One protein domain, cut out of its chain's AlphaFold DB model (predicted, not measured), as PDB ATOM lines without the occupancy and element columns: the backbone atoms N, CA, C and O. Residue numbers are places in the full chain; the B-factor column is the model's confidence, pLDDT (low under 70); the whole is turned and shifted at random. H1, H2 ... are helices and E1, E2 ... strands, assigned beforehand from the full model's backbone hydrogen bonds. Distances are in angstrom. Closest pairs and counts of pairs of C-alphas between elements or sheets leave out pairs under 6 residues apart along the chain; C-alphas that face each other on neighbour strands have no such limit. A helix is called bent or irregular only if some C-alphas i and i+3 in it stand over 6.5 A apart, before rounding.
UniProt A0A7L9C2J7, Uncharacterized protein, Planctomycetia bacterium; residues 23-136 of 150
ATOM      1  N   LEU A  23     241.499 158.841 182.492       72.50
ATOM      2  CA  LEU A  23     241.441 158.947 181.042       72.50
ATOM      3  C   LEU A  23     239.997 159.240 180.642       72.50
ATOM      4  O   LEU A  23     239.084 158.500 181.007       72.50
ATOM      5  N   LYS A  24     239.811 160.319 179.883       75.00
ATOM      6  CA  LYS A  24     238.515 160.722 179.337       75.00
ATOM      7  C   LYS A  24     238.386 160.242 177.903       75.00
ATOM      8  O   LYS A  24     239.286 160.472 177.089       75.00
ATOM      9  N   LYS A  25     237.261 159.622 177.575       72.56
ATOM     10  CA  LYS A  25     236.922 159.237 176.206       72.56
ATOM     11  C   LYS A  25     235.446 159.478 175.943       72.56
ATOM     12  O   LYS A  25     234.637 159.344 176.848       72.56
ATOM     13  N   LYS A  26     235.113 159.839 174.707       70.62
ATOM     14  CA  LYS A  26     233.721 159.948 174.274       70.62
ATOM     15  C   LYS A  26     233.299 158.660 173.591       70.62
ATOM     16  O   LYS A  26     234.093 158.110 172.827       70.62
ATOM     17  N   ASP A  27     232.080 158.214 173.862       65.69
ATOM     18  CA  ASP A  27     231.448 157.166 173.068       65.69
ATOM     19  C   ASP A  27     230.823 157.733 171.777       65.69
ATOM     20  O   ASP A  27     230.894 158.935 171.496       65.69
ATOM     21  N   ILE A  28     230.208 156.864 170.970       59.06
ATOM     22  CA  ILE A  28     229.557 157.238 169.702       59.06
ATOM     23  C   ILE A  28     228.364 158.196 169.872       59.06
ATOM     24  O   ILE A  28     227.993 158.893 168.931       59.06
ATOM     25  N   GLN A  29     227.762 158.249 171.062       63.25
ATOM     26  CA  GLN A  29     226.677 159.176 171.395       63.25
ATOM     27  C   GLN A  29     227.215 160.502 171.955       63.25
ATOM     28  O   GLN A  29     226.452 161.441 172.163       63.25
ATOM     29  N   GLY A  30     228.535 160.604 172.133       70.62
ATOM     30  CA  GLY A  30     229.208 161.765 172.694       70.62
ATOM     31  C   GLY A  30     229.269 161.760 174.220       70.62
ATOM     32  O   GLY A  30     229.766 162.741 174.781       70.62
ATOM     33  N   ASP A  31     228.818 160.684 174.876       70.38
ATOM     34  CA  ASP A  31     228.854 160.551 176.332       70.38
ATOM     35  C   ASP A  31     230.307 160.432 176.807       70.38
ATOM     36  O   ASP A  31     231.099 159.676 176.239       70.38
ATOM     37  N   GLU A  32     230.669 161.168 177.862       72.31
ATOM     38  CA  GLU A  32     232.004 161.084 178.457       72.31
ATOM     39  C   GLU A  32     232.101 159.875 179.401       72.31
ATOM     40  O   GLU A  32     231.390 159.771 180.404       72.31
ATOM     41  N   LEU A  33     233.018 158.969 179.069       68.12
ATOM     42  CA  LEU A  33     233.421 157.825 179.872       68.12
ATOM     43  C   LEU A  33     234.765 158.110 180.544       68.12
ATOM     44  O   LEU A  33     235.725 158.557 179.901       68.12
ATOM     45  N   LEU A  34     234.831 157.812 181.841       73.25
ATOM     46  CA  LEU A  34     236.036 157.931 182.653       73.25
ATOM     47  C   LEU A  34     236.622 156.552 182.964       73.25
ATOM     48  O   LEU A  34     235.930 155.659 183.455       73.25
ATOM     49  N   PHE A  35     237.926 156.420 182.736       71.81
ATOM     50  CA  PHE A  35     238.712 155.235 183.077       71.81
ATOM     51  C   PHE A  35     239.807 155.626 184.055       71.81
ATOM     52  O   PHE A  35     240.555 156.565 183.777       71.81
ATOM     53  N   SER A  36     239.942 154.924 185.178       72.44
ATOM     54  CA  SER A  36     241.097 155.154 186.044       72.44
ATOM     55  C   SER A  36     242.333 154.484 185.446       72.44
ATOM     56  O   SER A  36     242.268 153.378 184.899       72.44
ATOM     57  N   THR A  37     243.485 155.142 185.543       71.62
ATOM     58  CA  THR A  37     244.762 154.528 185.149       71.62
ATOM     59  C   THR A  37     245.071 153.300 186.001       71.62
ATOM     60  O   THR A  37     245.585 152.318 185.484       71.62
ATOM     61  N   GLU A  38     244.665 153.314 187.272       71.94
ATOM     62  CA  GLU A  38     244.754 152.170 188.187       71.94
ATOM     63  C   GLU A  38     243.967 150.958 187.669       71.94
ATOM     64  O   GLU A  38     244.452 149.834 187.729       71.94
ATOM     65  N   PHE A  39     242.769 151.161 187.113       69.31
ATOM     66  CA  PHE A  39     241.987 150.073 186.526       69.31
ATOM     67  C   PHE A  39     242.691 149.471 185.305       69.31
ATOM     68  O   PHE A  39     242.766 148.249 185.175       69.31
ATOM     69  N   ALA A  40     243.278 150.310 184.448       67.88
ATOM     70  CA  ALA A  40     244.094 149.836 183.331       67.88
ATOM     71  C   ALA A  40     245.324 149.041 183.811       67.88
ATOM     72  O   ALA A  40     245.648 148.000 183.240       67.88
ATOM     73  N   GLU A  41     245.977 149.479 184.888       69.31
ATOM     74  CA  GLU A  41     247.105 148.773 185.508       69.31
ATOM     75  C   GLU A  41     246.685 147.439 186.140       69.31
ATOM     76  O   GLU A  41     247.370 146.430 185.966       69.31
ATOM     77  N   ILE A  42     245.532 147.393 186.814       67.19
ATOM     78  CA  ILE A  42     244.967 146.155 187.359       67.19
ATOM     79  C   ILE A  42     244.693 145.166 186.224       67.19
ATOM     80  O   ILE A  42     245.085 144.006 186.336       67.19
ATOM     81  N   LEU A  43     244.093 145.607 185.116       63.53
ATOM     82  CA  LEU A  43     243.876 144.756 183.943       63.53
ATOM     83  C   LEU A  43     245.194 144.234 183.352       63.53
ATOM     84  O   LEU A  43     245.280 143.047 183.046       63.53
ATOM     85  N   CYS A  44     246.237 145.068 183.271       63.59
ATOM     86  CA  CYS A  44     247.586 144.635 182.881       63.59
ATOM     87  C   CYS A  44     248.161 143.568 183.830       63.59
ATOM     88  O   CYS A  44     248.960 142.729 183.414       63.59
ATOM     89  N   SER A  45     247.811 143.628 185.118       64.31
ATOM     90  CA  SER A  45     248.422 142.806 186.170       64.31
ATOM     91  C   SER A  45     247.859 141.388 186.290       64.31
ATOM     92  O   SER A  45     248.552 140.516 186.817       64.31
ATOM     93  N   LYS A  46     246.634 141.129 185.807       61.38
ATOM     94  CA  LYS A  46     245.921 139.864 186.059       61.38
ATOM     95  C   LYS A  46     246.555 138.628 185.405       61.38
ATOM     96  O   LYS A  46     246.295 137.525 185.875       61.38
ATOM     97  N   LYS A  47     247.424 138.788 184.394       60.44
ATOM     98  CA  LYS A  47     248.111 137.698 183.654       60.44
ATOM     99  C   LYS A  47     247.192 136.532 183.237       60.44
ATOM    100  O   LYS A  47     247.657 135.412 183.046       60.44
ATOM    101  N   ASP A  48     245.899 136.787 183.103       58.38
ATOM    102  CA  ASP A  48     244.859 135.833 182.718       58.38
ATOM    103  C   ASP A  48     244.421 136.045 181.259       58.38
ATOM    104  O   ASP A  48     243.422 135.484 180.814       58.38
ATOM    105  N   GLY A  49     245.171 136.856 180.504       53.47
ATOM    106  CA  GLY A  49     244.823 137.288 179.155       53.47
ATOM    107  C   GLY A  49     244.081 138.623 179.131       53.47
ATOM    108  O   GLY A  49     243.958 139.205 178.051       53.47
ATOM    109  N   SER A  50     243.645 139.151 180.286       54.41
ATOM    110  CA  SER A  50     242.923 140.425 180.363       54.41
ATOM    111  C   SER A  50     243.723 141.611 179.827       54.41
ATOM    112  O   SER A  50     243.156 142.559 179.282       54.41
ATOM    113  N   GLU A  51     245.052 141.540 179.910       52.91
ATOM    114  CA  GLU A  51     245.971 142.552 179.391       52.91
ATOM    115  C   GLU A  51     245.860 142.733 177.869       52.91
ATOM    116  O   GLU A  51     246.079 143.828 177.345       52.91
ATOM    117  N   ARG A  52     245.447 141.682 177.147       56.66
ATOM    118  CA  ARG A  52     245.232 141.726 175.693       56.66
ATOM    119  C   ARG A  52     244.028 142.582 175.324       56.66
ATOM    120  O   ARG A  52     243.946 143.033 174.186       56.66
ATOM    121  N   PHE A  53     243.130 142.847 176.272       58.91
ATOM    122  CA  PHE A  53     241.924 143.645 176.065       58.91
ATOM    123  C   PHE A  53     242.135 145.144 176.237       58.91
ATOM    124  O   PHE A  53     241.245 145.916 175.906       58.91
ATOM    125  N   ILE A  54     243.326 145.586 176.637       59.91
ATOM    126  CA  ILE A  54     243.652 147.014 176.759       59.91
ATOM    127  C   ILE A  54     243.749 147.707 175.388       59.91
ATOM    128  O   ILE A  54     243.154 148.774 175.225       59.91
ATOM    129  N   PRO A  55     244.396 147.119 174.359       54.25
ATOM    130  CA  PRO A  55     244.246 147.581 172.979       54.25
ATOM    131  C   PRO A  55     242.789 147.591 172.508       54.25
ATOM    132  O   PRO A  55     242.390 148.534 171.830       54.25
ATOM    133  N   PHE A  56     241.999 146.581 172.899       52.44
ATOM    134  CA  PHE A  56     240.582 146.446 172.536       52.44
ATOM    135  C   PHE A  56     239.654 147.391 173.313       52.44
ATOM    136  O   PHE A  56     238.562 147.687 172.835       52.44
ATOM    137  N   LEU A  57     240.112 147.956 174.433       56.16
ATOM    138  CA  LEU A  57     239.401 148.979 175.195       56.16
ATOM    139  C   LEU A  57     239.155 150.232 174.342       56.16
ATOM    140  O   LEU A  57     238.084 150.820 174.419       56.16
ATOM    141  N   LYS A  58     240.114 150.611 173.480       54.50
ATOM    142  CA  LYS A  58     239.936 151.720 172.523       54.50
ATOM    143  C   LYS A  58     238.726 151.474 171.596       54.50
ATOM    144  O   LYS A  58     237.819 152.303 171.612       54.50
ATOM    145  N   PRO A  59     238.645 150.342 170.862       56.16
ATOM    146  CA  PRO A  59     237.450 149.948 170.116       56.16
ATOM    147  C   PRO A  59     236.164 149.872 170.942       56.16
ATOM    148  O   PRO A  59     235.119 150.283 170.454       56.16
ATOM    149  N   LEU A  60     236.223 149.357 172.174       58.72
ATOM    150  CA  LEU A  60     235.046 149.166 173.031       58.72
ATOM    151  C   LEU A  60     234.372 150.496 173.392       58.72
ATOM    152  O   LEU A  60     233.149 150.568 173.481       58.72
ATOM    153  N   ILE A  61     235.182 151.544 173.554       59.03
ATOM    154  CA  ILE A  61     234.721 152.906 173.829       59.03
ATOM    155  C   ILE A  61     234.234 153.595 172.553       59.03
ATOM    156  O   ILE A  61     233.243 154.318 172.582       59.03
ATOM    157  N   GLU A  62     234.916 153.375 171.428       60.59
ATOM    158  CA  GLU A  62     234.639 154.109 170.190       60.59
ATOM    159  C   GLU A  62     233.497 153.481 169.363       60.59
ATOM    160  O   GLU A  62     232.778 154.213 168.684       60.59
ATOM    161  N   ASN A  63     233.276 152.157 169.423       64.75
ATOM    162  CA  ASN A  63     232.222 151.479 168.652       64.75
ATOM    163  C   ASN A  63     231.750 150.142 169.280       64.75
ATOM    164  O   ASN A  63     232.105 149.064 168.790       64.75
ATOM    165  N   PRO A  64     230.948 150.181 170.360       73.31
ATOM    166  CA  PRO A  64     230.386 148.974 170.963       73.31
ATOM    167  C   PRO A  64     229.409 148.267 170.007       73.31
ATOM    168  O   PRO A  64     228.660 148.912 169.270       73.31
ATOM    169  N   PHE A  65     229.377 146.930 170.048       77.12
ATOM    170  CA  PHE A  65     228.415 146.139 169.272       77.12
ATOM    171  C   PHE A  65     226.998 146.284 169.832       77.12
ATOM    172  O   PHE A  65     226.051 146.429 169.062       77.12
ATOM    173  N   GLU A  66     226.863 146.286 171.162       82.19
ATOM    174  CA  GLU A  66     225.619 146.568 171.881       82.19
ATOM    175  C   GLU A  66     225.884 147.451 173.120       82.19
ATOM    176  O   GLU A  66     226.927 147.350 173.767       82.19
ATOM    177  N   LYS A  67     224.910 148.296 173.473       84.44
ATOM    178  CA  LYS A  67     224.840 149.138 174.678       84.44
ATOM    179  C   LYS A  67     223.524 148.826 175.387       84.44
ATOM    180  O   LYS A  67     222.447 149.043 174.827       84.44
ATOM    181  N   TRP A  68     223.608 148.342 176.618       86.69
ATOM    182  CA  TRP A  68     222.474 147.953 177.453       86.69
ATOM    183  C   TRP A  68     222.412 148.808 178.709       86.69
ATOM    184  O   TRP A  68     223.439 149.115 179.308       86.69
ATOM    185  N   VAL A  69     221.201 149.150 179.138       86.19
ATOM    186  CA  VAL A  69     220.951 149.749 180.451       86.19
ATOM    187  C   VAL A  69     220.262 148.720 181.331       86.19
ATOM    188  O   VAL A  69     219.230 148.150 180.959       86.19
ATOM    189  N   VAL A  70     220.851 148.497 182.502       86.56
ATOM    190  CA  VAL A  70     220.445 147.483 183.471       86.56
ATOM    191  C   VAL A  70     220.163 148.157 184.805       86.56
ATOM    192  O   VAL A  70     220.922 149.015 185.249       86.56
ATOM    193  N   PHE A  71     219.079 147.753 185.463       83.06
ATOM    194  CA  PHE A  71     218.852 148.086 186.864       83.06
ATOM    195  C   PHE A  71     219.436 146.961 187.712       83.06
ATOM    196  O   PHE A  71     218.938 145.837 187.691       83.06
ATOM    197  N   PHE A  72     220.513 147.251 188.429       79.75
ATOM    198  CA  PHE A  72     221.176 146.304 189.309       79.75
ATOM    199  C   PHE A  72     220.797 146.603 190.755       79.75
ATOM    200  O   PHE A  72     220.960 147.725 191.222       79.75
ATOM    201  N   GLN A  73     220.293 145.609 191.482       80.44
ATOM    202  CA  GLN A  73     220.065 145.760 192.913       80.44
ATOM    203  C   GLN A  73     221.290 145.268 193.681       80.44
ATOM    204  O   GLN A  73     221.637 144.088 193.635       80.44
ATOM    205  N   SER A  74     221.929 146.170 194.423       74.25
ATOM    206  CA  SER A  74     223.027 145.820 195.314       74.25
ATOM    207  C   SER A  74     222.537 144.846 196.383       74.25
ATOM    208  O   SER A  74     221.668 145.177 197.188       74.25
ATOM    209  N   THR A  75     223.138 143.660 196.443       74.38
ATOM    210  CA  THR A  75     222.823 142.654 197.470       74.38
ATOM    211  C   THR A  75     223.259 143.083 198.871       74.38
ATOM    212  O   THR A  75     222.766 142.549 199.860       74.38
ATOM    213  N   VAL A  76     224.174 144.054 198.965       74.94
ATOM    214  CA  VAL A  76     224.718 144.550 200.234       74.94
ATOM    215  C   VAL A  76     223.896 145.717 200.775       74.94
ATOM    216  O   VAL A  76     223.607 145.755 201.966       74.94
ATOM    217  N   SER A  77     223.536 146.684 199.926       80.12
ATOM    218  CA  SER A  77     222.828 147.898 200.361       80.12
ATOM    219  C   SER A  77     221.324 147.875 200.082       80.12
ATOM    220  O   SER A  77     220.602 148.739 200.575       80.12
ATOM    221  N   GLY A  78     220.848 146.933 199.261       83.06
ATOM    222  CA  GLY A  78     219.468 146.860 198.777       83.06
ATOM    223  C   GLY A  78     219.095 147.945 197.761       83.06
ATOM    224  O   GLY A  78     217.979 147.924 197.241       83.06
ATOM    225  N   ARG A  79     220.000 148.890 197.469       82.50
ATOM    226  CA  ARG A  79     219.753 149.998 196.539       82.50
ATOM    227  C   ARG A  79     219.748 149.506 195.099       82.50
ATOM    228  O   ARG A  79     220.531 148.630 194.740       82.50
ATOM    229  N   VAL A  80     218.873 150.099 194.295       81.12
ATOM    230  CA  VAL A  80     218.848 149.901 192.846       81.12
ATOM    231  C   VAL A  80     219.748 150.948 192.204       81.12
ATOM    232  O   VAL A  80     219.586 152.146 192.437       81.12
ATOM    233  N   GLU A  81     220.690 150.483 191.402       82.31
ATOM    234  CA  GLU A  81     221.671 151.274 190.677       82.31
ATOM    235  C   GLU A  81     221.461 151.071 189.176       82.31
ATOM    236  O   GLU A  81     221.062 149.997 188.721       82.31
ATOM    237  N   ILE A  82     221.687 152.129 188.400       83.38
ATOM    238  CA  ILE A  82     221.654 152.046 186.941       83.38
ATOM    239  C   ILE A  82     223.069 151.733 186.479       83.38
ATOM    240  O   ILE A  82     223.984 152.519 186.720       83.38
ATOM    241  N   VAL A  83     223.214 150.607 185.792       88.25
ATOM    242  CA  VAL A  83     224.478 150.137 185.233       88.25
ATOM    243  C   VAL A  83     224.375 150.166 183.719       88.25
ATOM    244  O   VAL A  83     223.428 149.643 183.123       88.25
ATOM    245  N   LEU A  84     225.370 150.772 183.091       87.12
ATOM    246  CA  LEU A  84     225.514 150.782 181.648       87.12
ATOM    247  C   LEU A  84     226.464 149.655 181.250       87.12
ATOM    248  O   LEU A  84     227.570 149.558 181.769       87.12
ATOM    249  N   THR A  85     226.021 148.771 180.363       87.88
ATOM    250  CA  THR A  85     226.795 147.603 179.931       87.88
ATOM    251  C   THR A  85     227.062 147.691 178.438       87.88
ATOM    252  O   THR A  85     226.136 147.678 177.627       87.88
ATOM    253  N   TYR A  86     228.334 147.768 178.075       85.75
ATOM    254  CA  TYR A  86     228.799 147.735 176.697       85.75
ATOM    255  C   TYR A  86     229.279 146.330 176.358       85.75
ATOM    256  O   TYR A  86     230.011 145.708 177.129       85.75
ATOM    257  N   ILE A  87     228.863 145.833 175.200       84.62
ATOM    258  CA  ILE A  87     229.170 144.490 174.723       84.62
ATOM    259  C   ILE A  87     229.810 144.608 173.347       84.62
ATOM    260  O   ILE A  87     229.307 145.322 172.478       84.62
ATOM    261  N   ALA A  88     230.902 143.885 173.132       84.06
ATOM    262  CA  ALA A  88     231.556 143.787 171.837       84.06
ATOM    263  C   ALA A  88     231.997 142.342 171.570       84.06
ATOM    264  O   ALA A  88     232.582 141.691 172.433       84.06
ATOM    265  N   ALA A  89     231.673 141.831 170.382       81.19
ATOM    266  CA  ALA A  89     232.038 140.485 169.955       81.19
ATOM    267  C   ALA A  89     233.353 140.512 169.168       81.19
ATOM    268  O   ALA A  89     233.554 141.381 168.319       81.19
ATOM    269  N   TYR A  90     234.220 139.543 169.440       79.06
ATOM    270  CA  TYR A  90     235.545 139.422 168.846       79.06
ATOM    271  C   TYR A  90     235.858 137.974 168.488       79.06
ATOM    272  O   TYR A  90     235.271 137.030 169.020       79.06
ATOM    273  N   ARG A  91     236.840 137.823 167.602       78.38
ATOM    274  CA  ARG A  91     237.457 136.550 167.247       78.38
ATOM    275  C   ARG A  91     238.959 136.683 167.448       78.38
ATOM    276  O   ARG A  91     239.557 137.612 166.911       78.38
ATOM    277  N   ASP A  92     239.555 135.796 168.238       74.38
ATOM    278  CA  ASP A  92     241.009 135.721 168.372       74.38
ATOM    279  C   ASP A  92     241.577 135.129 167.075       74.38
ATOM    280  O   ASP A  92     241.234 134.014 166.689       74.38
ATOM    281  N   GLU A  93     242.431 135.874 166.376       75.94
ATOM    282  CA  GLU A  93     243.026 135.428 165.110       75.94
ATOM    283  C   GLU A  93     243.973 134.232 165.283       75.94
ATOM    284  O   GLU A  93     244.161 133.455 164.348       75.94
ATOM    285  N   LYS A  94     244.575 134.064 166.467       72.69
ATOM    286  CA  LYS A  94     245.548 132.998 166.737       72.69
ATOM    287  C   LYS A  94     244.873 131.697 167.131       72.69
ATOM    288  O   LYS A  94     245.291 130.641 166.665       72.69
ATOM    289  N   THR A  95     243.873 131.761 168.009       77.25
ATOM    290  CA  THR A  95     243.154 130.563 168.479       77.25
ATOM    291  C   THR A  95     241.915 130.260 167.647       77.25
ATOM    292  O   THR A  95     241.381 129.159 167.726       77.25
ATOM    293  N   ASN A  96     241.490 131.203 166.800       78.69
ATOM    294  CA  ASN A  96     240.269 131.141 166.005       78.69
ATOM    295  C   ASN A  96     238.979 131.084 166.847       78.69
ATOM    296  O   ASN A  96     237.910 130.762 166.323       78.69
ATOM    297  N   GLU A  97     239.071 131.393 168.139       76.38
ATOM    298  CA  GLU A  97     237.961 131.333 169.082       76.38
ATOM    299  C   GLU A  97     237.191 132.652 169.115       76.38
ATOM    300  O   GLU A  97     237.768 133.739 169.045       76.38
ATOM    301  N   ASN A  98     235.870 132.556 169.255       78.56
ATOM    302  CA  ASN A  98     235.016 133.721 169.443       78.56
ATOM    303  C   ASN A  98     234.860 134.011 170.935       78.56
ATOM    304  O   ASN A  98     234.551 133.113 171.718       78.56
ATOM    305  N   PHE A  99     234.991 135.275 171.312       80.94
ATOM    306  CA  PHE A  99     234.741 135.741 172.668       80.94
ATOM    307  C   PHE A  99     234.002 137.076 172.639       80.94
ATOM    308  O   PHE A  99     233.923 137.767 171.624       80.94
ATOM    309  N   VAL A 100     233.419 137.432 173.772       81.75
ATOM    310  CA  VAL A 100     232.677 138.671 173.959       81.75
ATOM    311  C   VAL A 100     233.329 139.436 175.097       81.75
ATOM    312  O   VAL A 100     233.557 138.882 176.170       81.75
ATOM    313  N   LEU A 101     233.626 140.710 174.863       81.44
ATOM    314  CA  LEU A 101     234.047 141.628 175.910       81.44
ATOM    315  C   LEU A 101     232.842 142.373 176.460       81.44
ATOM    316  O   LEU A 101     232.025 142.899 175.702       81.44
ATOM    317  N   ILE A 102     232.775 142.426 177.786       83.06
ATOM    318  CA  ILE A 102     231.744 143.127 178.538       83.06
ATOM    319  C   ILE A 102     232.421 144.201 179.377       83.06
ATOM    320  O   ILE A 102     233.285 143.884 180.194       83.06
ATOM    321  N   LEU A 103     232.009 145.451 179.190       84.38
ATOM    322  CA  LEU A 103     232.415 146.587 180.009       84.38
ATOM    323  C   LEU A 103     231.196 147.106 180.768       84.38
ATOM    324  O   LEU A 103     230.223 147.549 180.156       84.38
ATOM    325  N   LYS A 104     231.257 147.061 182.097       85.69
ATOM    326  CA  LYS A 104     230.255 147.668 182.973       85.69
ATOM    327  C   LYS A 104     230.718 149.043 183.413       85.69
ATOM    328  O   LYS A 104     231.883 149.230 183.764       85.69
ATOM    329  N   CYS A 105     229.786 149.982 183.401       84.75
ATOM    330  CA  CYS A 105     229.998 151.342 183.849       84.75
ATOM    331  C   CYS A 105     228.931 151.727 184.871       84.75
ATOM    332  O   CYS A 105     227.730 151.598 184.613       84.75
ATOM    333  N   ASP A 106     229.387 152.273 185.992       82.56
ATOM    334  CA  ASP A 106     228.546 152.787 187.062       82.56
ATOM    335  C   ASP A 106     228.416 154.304 186.966       82.56
ATOM    336  O   ASP A 106     229.308 155.020 186.493       82.56
ATOM    337  N   ARG A 107     227.278 154.819 187.432       79.25
ATOM    338  CA  ARG A 107     227.044 156.257 187.498       79.25
ATOM    339  C   ARG A 107     227.696 156.835 188.754       79.25
ATOM    340  O   ARG A 107     227.237 156.576 189.864       79.25
ATOM    341  N   MET A 108     228.717 157.679 188.589       74.88
ATOM    342  CA  MET A 108     229.345 158.419 189.690       74.88
ATOM    343  C   MET A 108     229.209 159.926 189.466       74.88
ATOM    344  O   MET A 108     229.940 160.533 188.681       74.88
ATOM    345  N   GLY A 109     228.254 160.541 190.170       79.88
ATOM    346  CA  GLY A 109     227.917 161.953 189.988       79.88
ATOM    347  C   GLY A 109     227.436 162.227 188.562       79.88
ATOM    348  O   GLY A 109     226.483 161.602 188.093       79.88
ATOM    349  N   GLU A 110     228.109 163.148 187.871       75.88
ATOM    350  CA  GLU A 110     227.793 163.505 186.484       75.88
ATOM    351  C   GLU A 110     228.501 162.645 185.427       75.88
ATOM    352  O   GLU A 110     228.223 162.798 184.235       75.88
ATOM    353  N   ASN A 111     229.320 161.669 185.831       73.25
ATOM    354  CA  ASN A 111     230.112 160.850 184.911       73.25
ATOM    355  C   ASN A 111     229.738 159.363 184.954       73.25
ATOM    356  O   ASN A 111     229.236 158.848 185.957       73.25
ATOM    357  N   TRP A 112     229.958 158.677 183.837       78.56
ATOM    358  CA  TRP A 112     229.956 157.219 183.778       78.56
ATOM    359  C   TRP A 112     231.385 156.724 183.981       78.56
ATOM    360  O   TRP A 112     232.309 157.173 183.300       78.56
ATOM    361  N   VAL A 113     231.564 155.821 184.938       79.00
ATOM    362  CA  VAL A 113     232.870 155.297 185.332       79.00
ATOM    363  C   VAL A 113     232.907 153.813 185.031       79.00
ATOM    364  O   VAL A 113     232.066 153.067 185.523       79.00
ATOM    365  N   ALA A 114     233.881 153.384 184.232       79.06
ATOM    366  CA  ALA A 114     234.123 151.968 183.991       79.06
ATOM    367  C   ALA A 114     234.495 151.261 185.303       79.06
ATOM    368  O   ALA A 114     235.482 151.630 185.940       79.06
ATOM    369  N   SER A 115     233.711 150.258 185.694       75.62
ATOM    370  CA  SER A 115     233.904 149.503 186.932       75.62
ATOM    371  C   SER A 115     234.480 148.114 186.696       75.62
ATOM    372  O   SER A 115     235.400 147.721 187.408       75.62
ATOM    373  N   ASP A 116     234.015 147.406 185.662       77.81
ATOM    374  CA  ASP A 116     234.460 146.043 185.359       77.81
ATOM    375  C   ASP A 116     234.638 145.807 183.857       77.81
ATOM    376  O   ASP A 116     233.819 146.237 183.047       77.81
ATOM    377  N   LEU A 117     235.677 145.047 183.496       77.88
ATOM    378  CA  LEU A 117     235.923 144.545 182.144       77.88
ATOM    379  C   LEU A 117     236.280 143.063 182.224       77.88
ATOM    380  O   LEU A 117     237.182 142.684 182.974       77.88
ATOM    381  N   PHE A 118     235.606 142.235 181.434       75.31
ATOM    382  CA  PHE A 118     235.910 140.809 181.350       75.31
ATOM    383  C   PHE A 118     235.596 140.241 179.964       75.31
ATOM    384  O   PHE A 118     234.706 140.722 179.259       75.31
ATOM    385  N   ALA A 119     236.348 139.203 179.593       79.88
ATOM    386  CA  ALA A 119     236.119 138.397 178.403       79.88
ATOM    387  C   ALA A 119     235.371 137.120 178.771       79.88
ATOM    388  O   ALA A 119     235.709 136.450 179.746       79.88
ATOM    389  N   VAL A 120     234.355 136.789 177.984       80.31
ATOM    390  CA  VAL A 120     233.494 135.624 178.196       80.31
ATOM    391  C   VAL A 120     233.206 134.924 176.879       80.31
ATOM    392  O   VAL A 120     233.366 135.503 175.801       80.31
ATOM    393  N   THR A 121     232.752 133.676 176.946       84.19
ATOM    394  CA  THR A 121     232.252 132.987 175.751       84.19
ATOM    395  C   THR A 121     230.977 133.669 175.229       84.19
ATOM    396  O   THR A 121     230.292 134.369 175.985       84.19
ATOM    397  N   PRO A 122     230.595 133.470 173.954       82.56
ATOM    398  CA  PRO A 122     229.352 134.027 173.413       82.56
ATOM    399  C   PRO A 122     228.093 133.632 174.204       82.56
ATOM    400  O   PRO A 122     227.197 134.459 174.402       82.56
ATOM    401  N   GLU A 123     228.045 132.395 174.705       83.81
ATOM    402  CA  GLU A 123     226.952 131.890 175.544       83.81
ATOM    403  C   GLU A 123     226.867 132.653 176.868       83.81
ATOM    404  O   GLU A 123     225.817 133.199 177.208       83.81
ATOM    405  N   GLN A 124     227.992 132.787 177.576       81.50
ATOM    406  CA  GLN A 124     228.077 133.549 178.824       81.50
ATOM    407  C   GLN A 124     227.777 135.040 178.611       81.50
ATOM    408  O   GLN A 124     227.096 135.655 179.430       81.50
ATOM    409  N   GLY A 125     228.218 135.617 177.488       81.75
ATOM    410  CA  GLY A 125     227.941 137.005 177.109       81.75
ATOM    411  C   GLY A 125     226.445 137.324 177.034       81.75
ATOM    412  O   GLY A 125     226.030 138.440 177.337       81.75
ATOM    413  N   SER A 126     225.608 136.338 176.703       83.62
ATOM    414  CA  SER A 126     224.152 136.510 176.637       83.62
ATOM    415  C   SER A 126     223.509 136.787 177.996       83.62
ATOM    416  O   SER A 126     222.487 137.463 178.049       83.62
ATOM    417  N   LEU A 127     224.139 136.378 179.100       84.94
ATOM    418  CA  LEU A 127     223.669 136.675 180.459       84.94
ATOM    419  C   LEU A 127     223.804 138.164 180.822       84.94
ATOM    420  O   LEU A 127     223.131 138.653 181.730       84.94
ATOM    421  N   PHE A 128     224.647 138.903 180.099       83.94
ATOM    422  CA  PHE A 128     224.863 140.339 180.298       83.94
ATOM    423  C   PHE A 128     223.941 141.207 179.432       83.94
ATOM    424  O   PHE A 128     223.929 142.427 179.569       83.94
ATOM    425  N   ARG A 129     223.114 140.582 178.585       85.88
ATOM    426  CA  ARG A 129     222.067 141.222 177.773       85.88
ATOM    427  C   ARG A 129     220.747 141.295 178.542       85.88
ATOM    428  O   ARG A 129     219.703 140.853 178.070       85.88
ATOM    429  N   THR A 130     220.807 141.777 179.777       80.44
ATOM    430  CA  THR A 130     219.698 141.717 180.735       80.44
ATOM    431  C   THR A 130     219.206 143.117 181.055       80.44
ATOM    432  O   THR A 130     219.710 143.783 181.946       80.44
ATOM    433  N   GLY A 131     218.220 143.602 180.308       84.69
ATOM    434  CA  GLY A 131     217.673 144.942 180.509       84.69
ATOM    435  C   GLY A 131     217.146 145.536 179.218       84.69
ATOM    436  O   GLY A 131     216.601 144.825 178.372       84.69
ATOM    437  N   ARG A 132     217.311 146.850 179.059       84.81
ATOM    438  CA  ARG A 132     216.899 147.557 177.846       84.81
ATOM    439  C   ARG A 132     218.098 147.775 176.931       84.81
ATOM    440  O   ARG A 132     219.055 148.445 177.314       84.81
ATOM    441  N   LEU A 133     218.014 147.249 175.712       85.94
ATOM    442  CA  LEU A 133     218.949 147.580 174.642       85.94
ATOM    443  C   LEU A 133     218.745 149.050 174.254       85.94
ATOM    444  O   LEU A 133     217.646 149.450 173.866       85.94
ATOM    445  N   MET A 134     219.797 149.850 174.385       80.44
ATOM    446  CA  MET A 134     219.809 151.259 173.985       80.44
ATOM    447  C   MET A 134     220.280 151.417 172.544       80.44
ATOM    448  O   MET A 134     219.765 152.251 171.806       80.44
ATOM    449  N   TYR A 135     221.270 150.616 172.158       78.94
ATOM    450  CA  TYR A 135     221.852 150.596 170.825       78.94
ATOM    451  C   TYR A 135     222.457 149.221 170.575       78.94
ATOM    452  O   TYR A 135     223.096 148.664 171.460       78.94
ATOM    453  N   GLY A 136     222.292 148.685 169.377       72.56
ATOM    454  CA  GLY A 136     223.004 147.496 168.940       72.56
ATOM    455  C   GLY A 136     223.037 147.452 167.426       72.56
ATOM    456  O   GLY A 136     222.184 148.067 166.779       72.56
TER     457      GLY A 136
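This is residues 23 to 136 of the 150 residues of an uncharacterized protein of Planctomycetia bacterium (UniProt A0A7L9C2J7). Picture one strongly twisted sheet of seven strands that curls round H2, with H1 packed on one end of H2 and the small helix H3 on the opposite face of the sheet from H2. The long strands E4, E5 and E6, side by side, make the middle of the sheet, and the short hairpin of E1 and E2 continues it at one edge. The printed part has 114 residues, with three named helices and seven named strands in the order E1, E2, H1, H2, E3, E4, E5, E6, H3, E7; the class is mixed, helices and strands. The sheet is mixed, in the order E1, E2, E6, E5, E4, E3, E7, with E2 and E6 parallel and the other neighbours antiparallel. The whole is compact, with a radius of gyration of the C-alphas of 14.0 A and spans of 42 by 31 by 30 A.

Find C-alpha 23 at (241.441, 158.947, 181.042), where E1 begins; it ends at residue 26, 10.3 A on. E2 takes residues 32 to 36, 13.2 A, and H1 follows at once with residues 37 to 45, 12.3 A. H2, residues 50 to 62, covers 19.0 A; it is irregular, but only just, with C-alphas 52 and 55 6.53 A apart. Next read E3, residues 66 to 73, 21.8 A. E4, residues 80 to 91, starts at C-alpha 80 at (218.848, 149.901, 192.846) and runs 34.3 A, and E5, residues 98 to 108, runs 32.4 A. E6, residues 111 to 120, measures 26.3 A, and H3, residues 122 to 128, measures 10.4 A. E7, residues 132 to 136, measures 10.8 A and ends at C-alpha 136 at (223.004, 147.496, 168.940).

Start at the edge strand E1: it forms a hairpin with E2, antiparallel at 156 degrees, and N 25 and O 33 are 3.0 A apart. E2 is parallel to E6 at 66 degrees, with N 34 and O 112 at 3.0 A. E3, E4, E5 and E6 form a meander, each strand the antiparallel neighbour of the one before. Look there for N 70 and O 83 at 2.9 A between E3 and E4, N 101 and O 88 at 2.8 A between E4 and E5, and N 104 and O 116 at 2.9 A between E5 and E6. E7, the other edge strand, is antiparallel to E3 at 161 degrees, with N 67 and O 135 at 2.7 A. There are three layers, helices on both faces of the sheet: H2 on one face and H3 on the other. The closest C-alphas of H2 and E4 are those of Leu 60 and Ala 88, 6.5 A apart; those of H3 and E5 are Pro 122 and Phe 99, 5.7 A apart. H1 and H2 form a helical hairpin and touch, H2 with residues 50 to 54 alone, at a steep tilt of 41 degrees, opposite ways; their closest C-alphas, of Cys 44 and Glu 51, are 4.4 A apart. H1 is on the sheet at a height of 7.3 A, over none of its strands. H3 is apart from H1 and H2. In H1 every O i to N i+4 pair is within hydrogen-bond range; H2 has 4 of 9 and 9 of 10 O i to N i+3 pairs, H3 has 1 of 3 and 4 of 4.

The two C-alphas farthest apart, of Gly 78 and Lys 94, are 43.6 A apart. The printed part has no cut and no long link; the links from E3 to E4 and from E4 to E5 are short and the others tight. The mean pLDDT of the printed part is 74.7, and look for low confidence, under 70, at residues 27 to 29, residue 33 and residues 39 to 63.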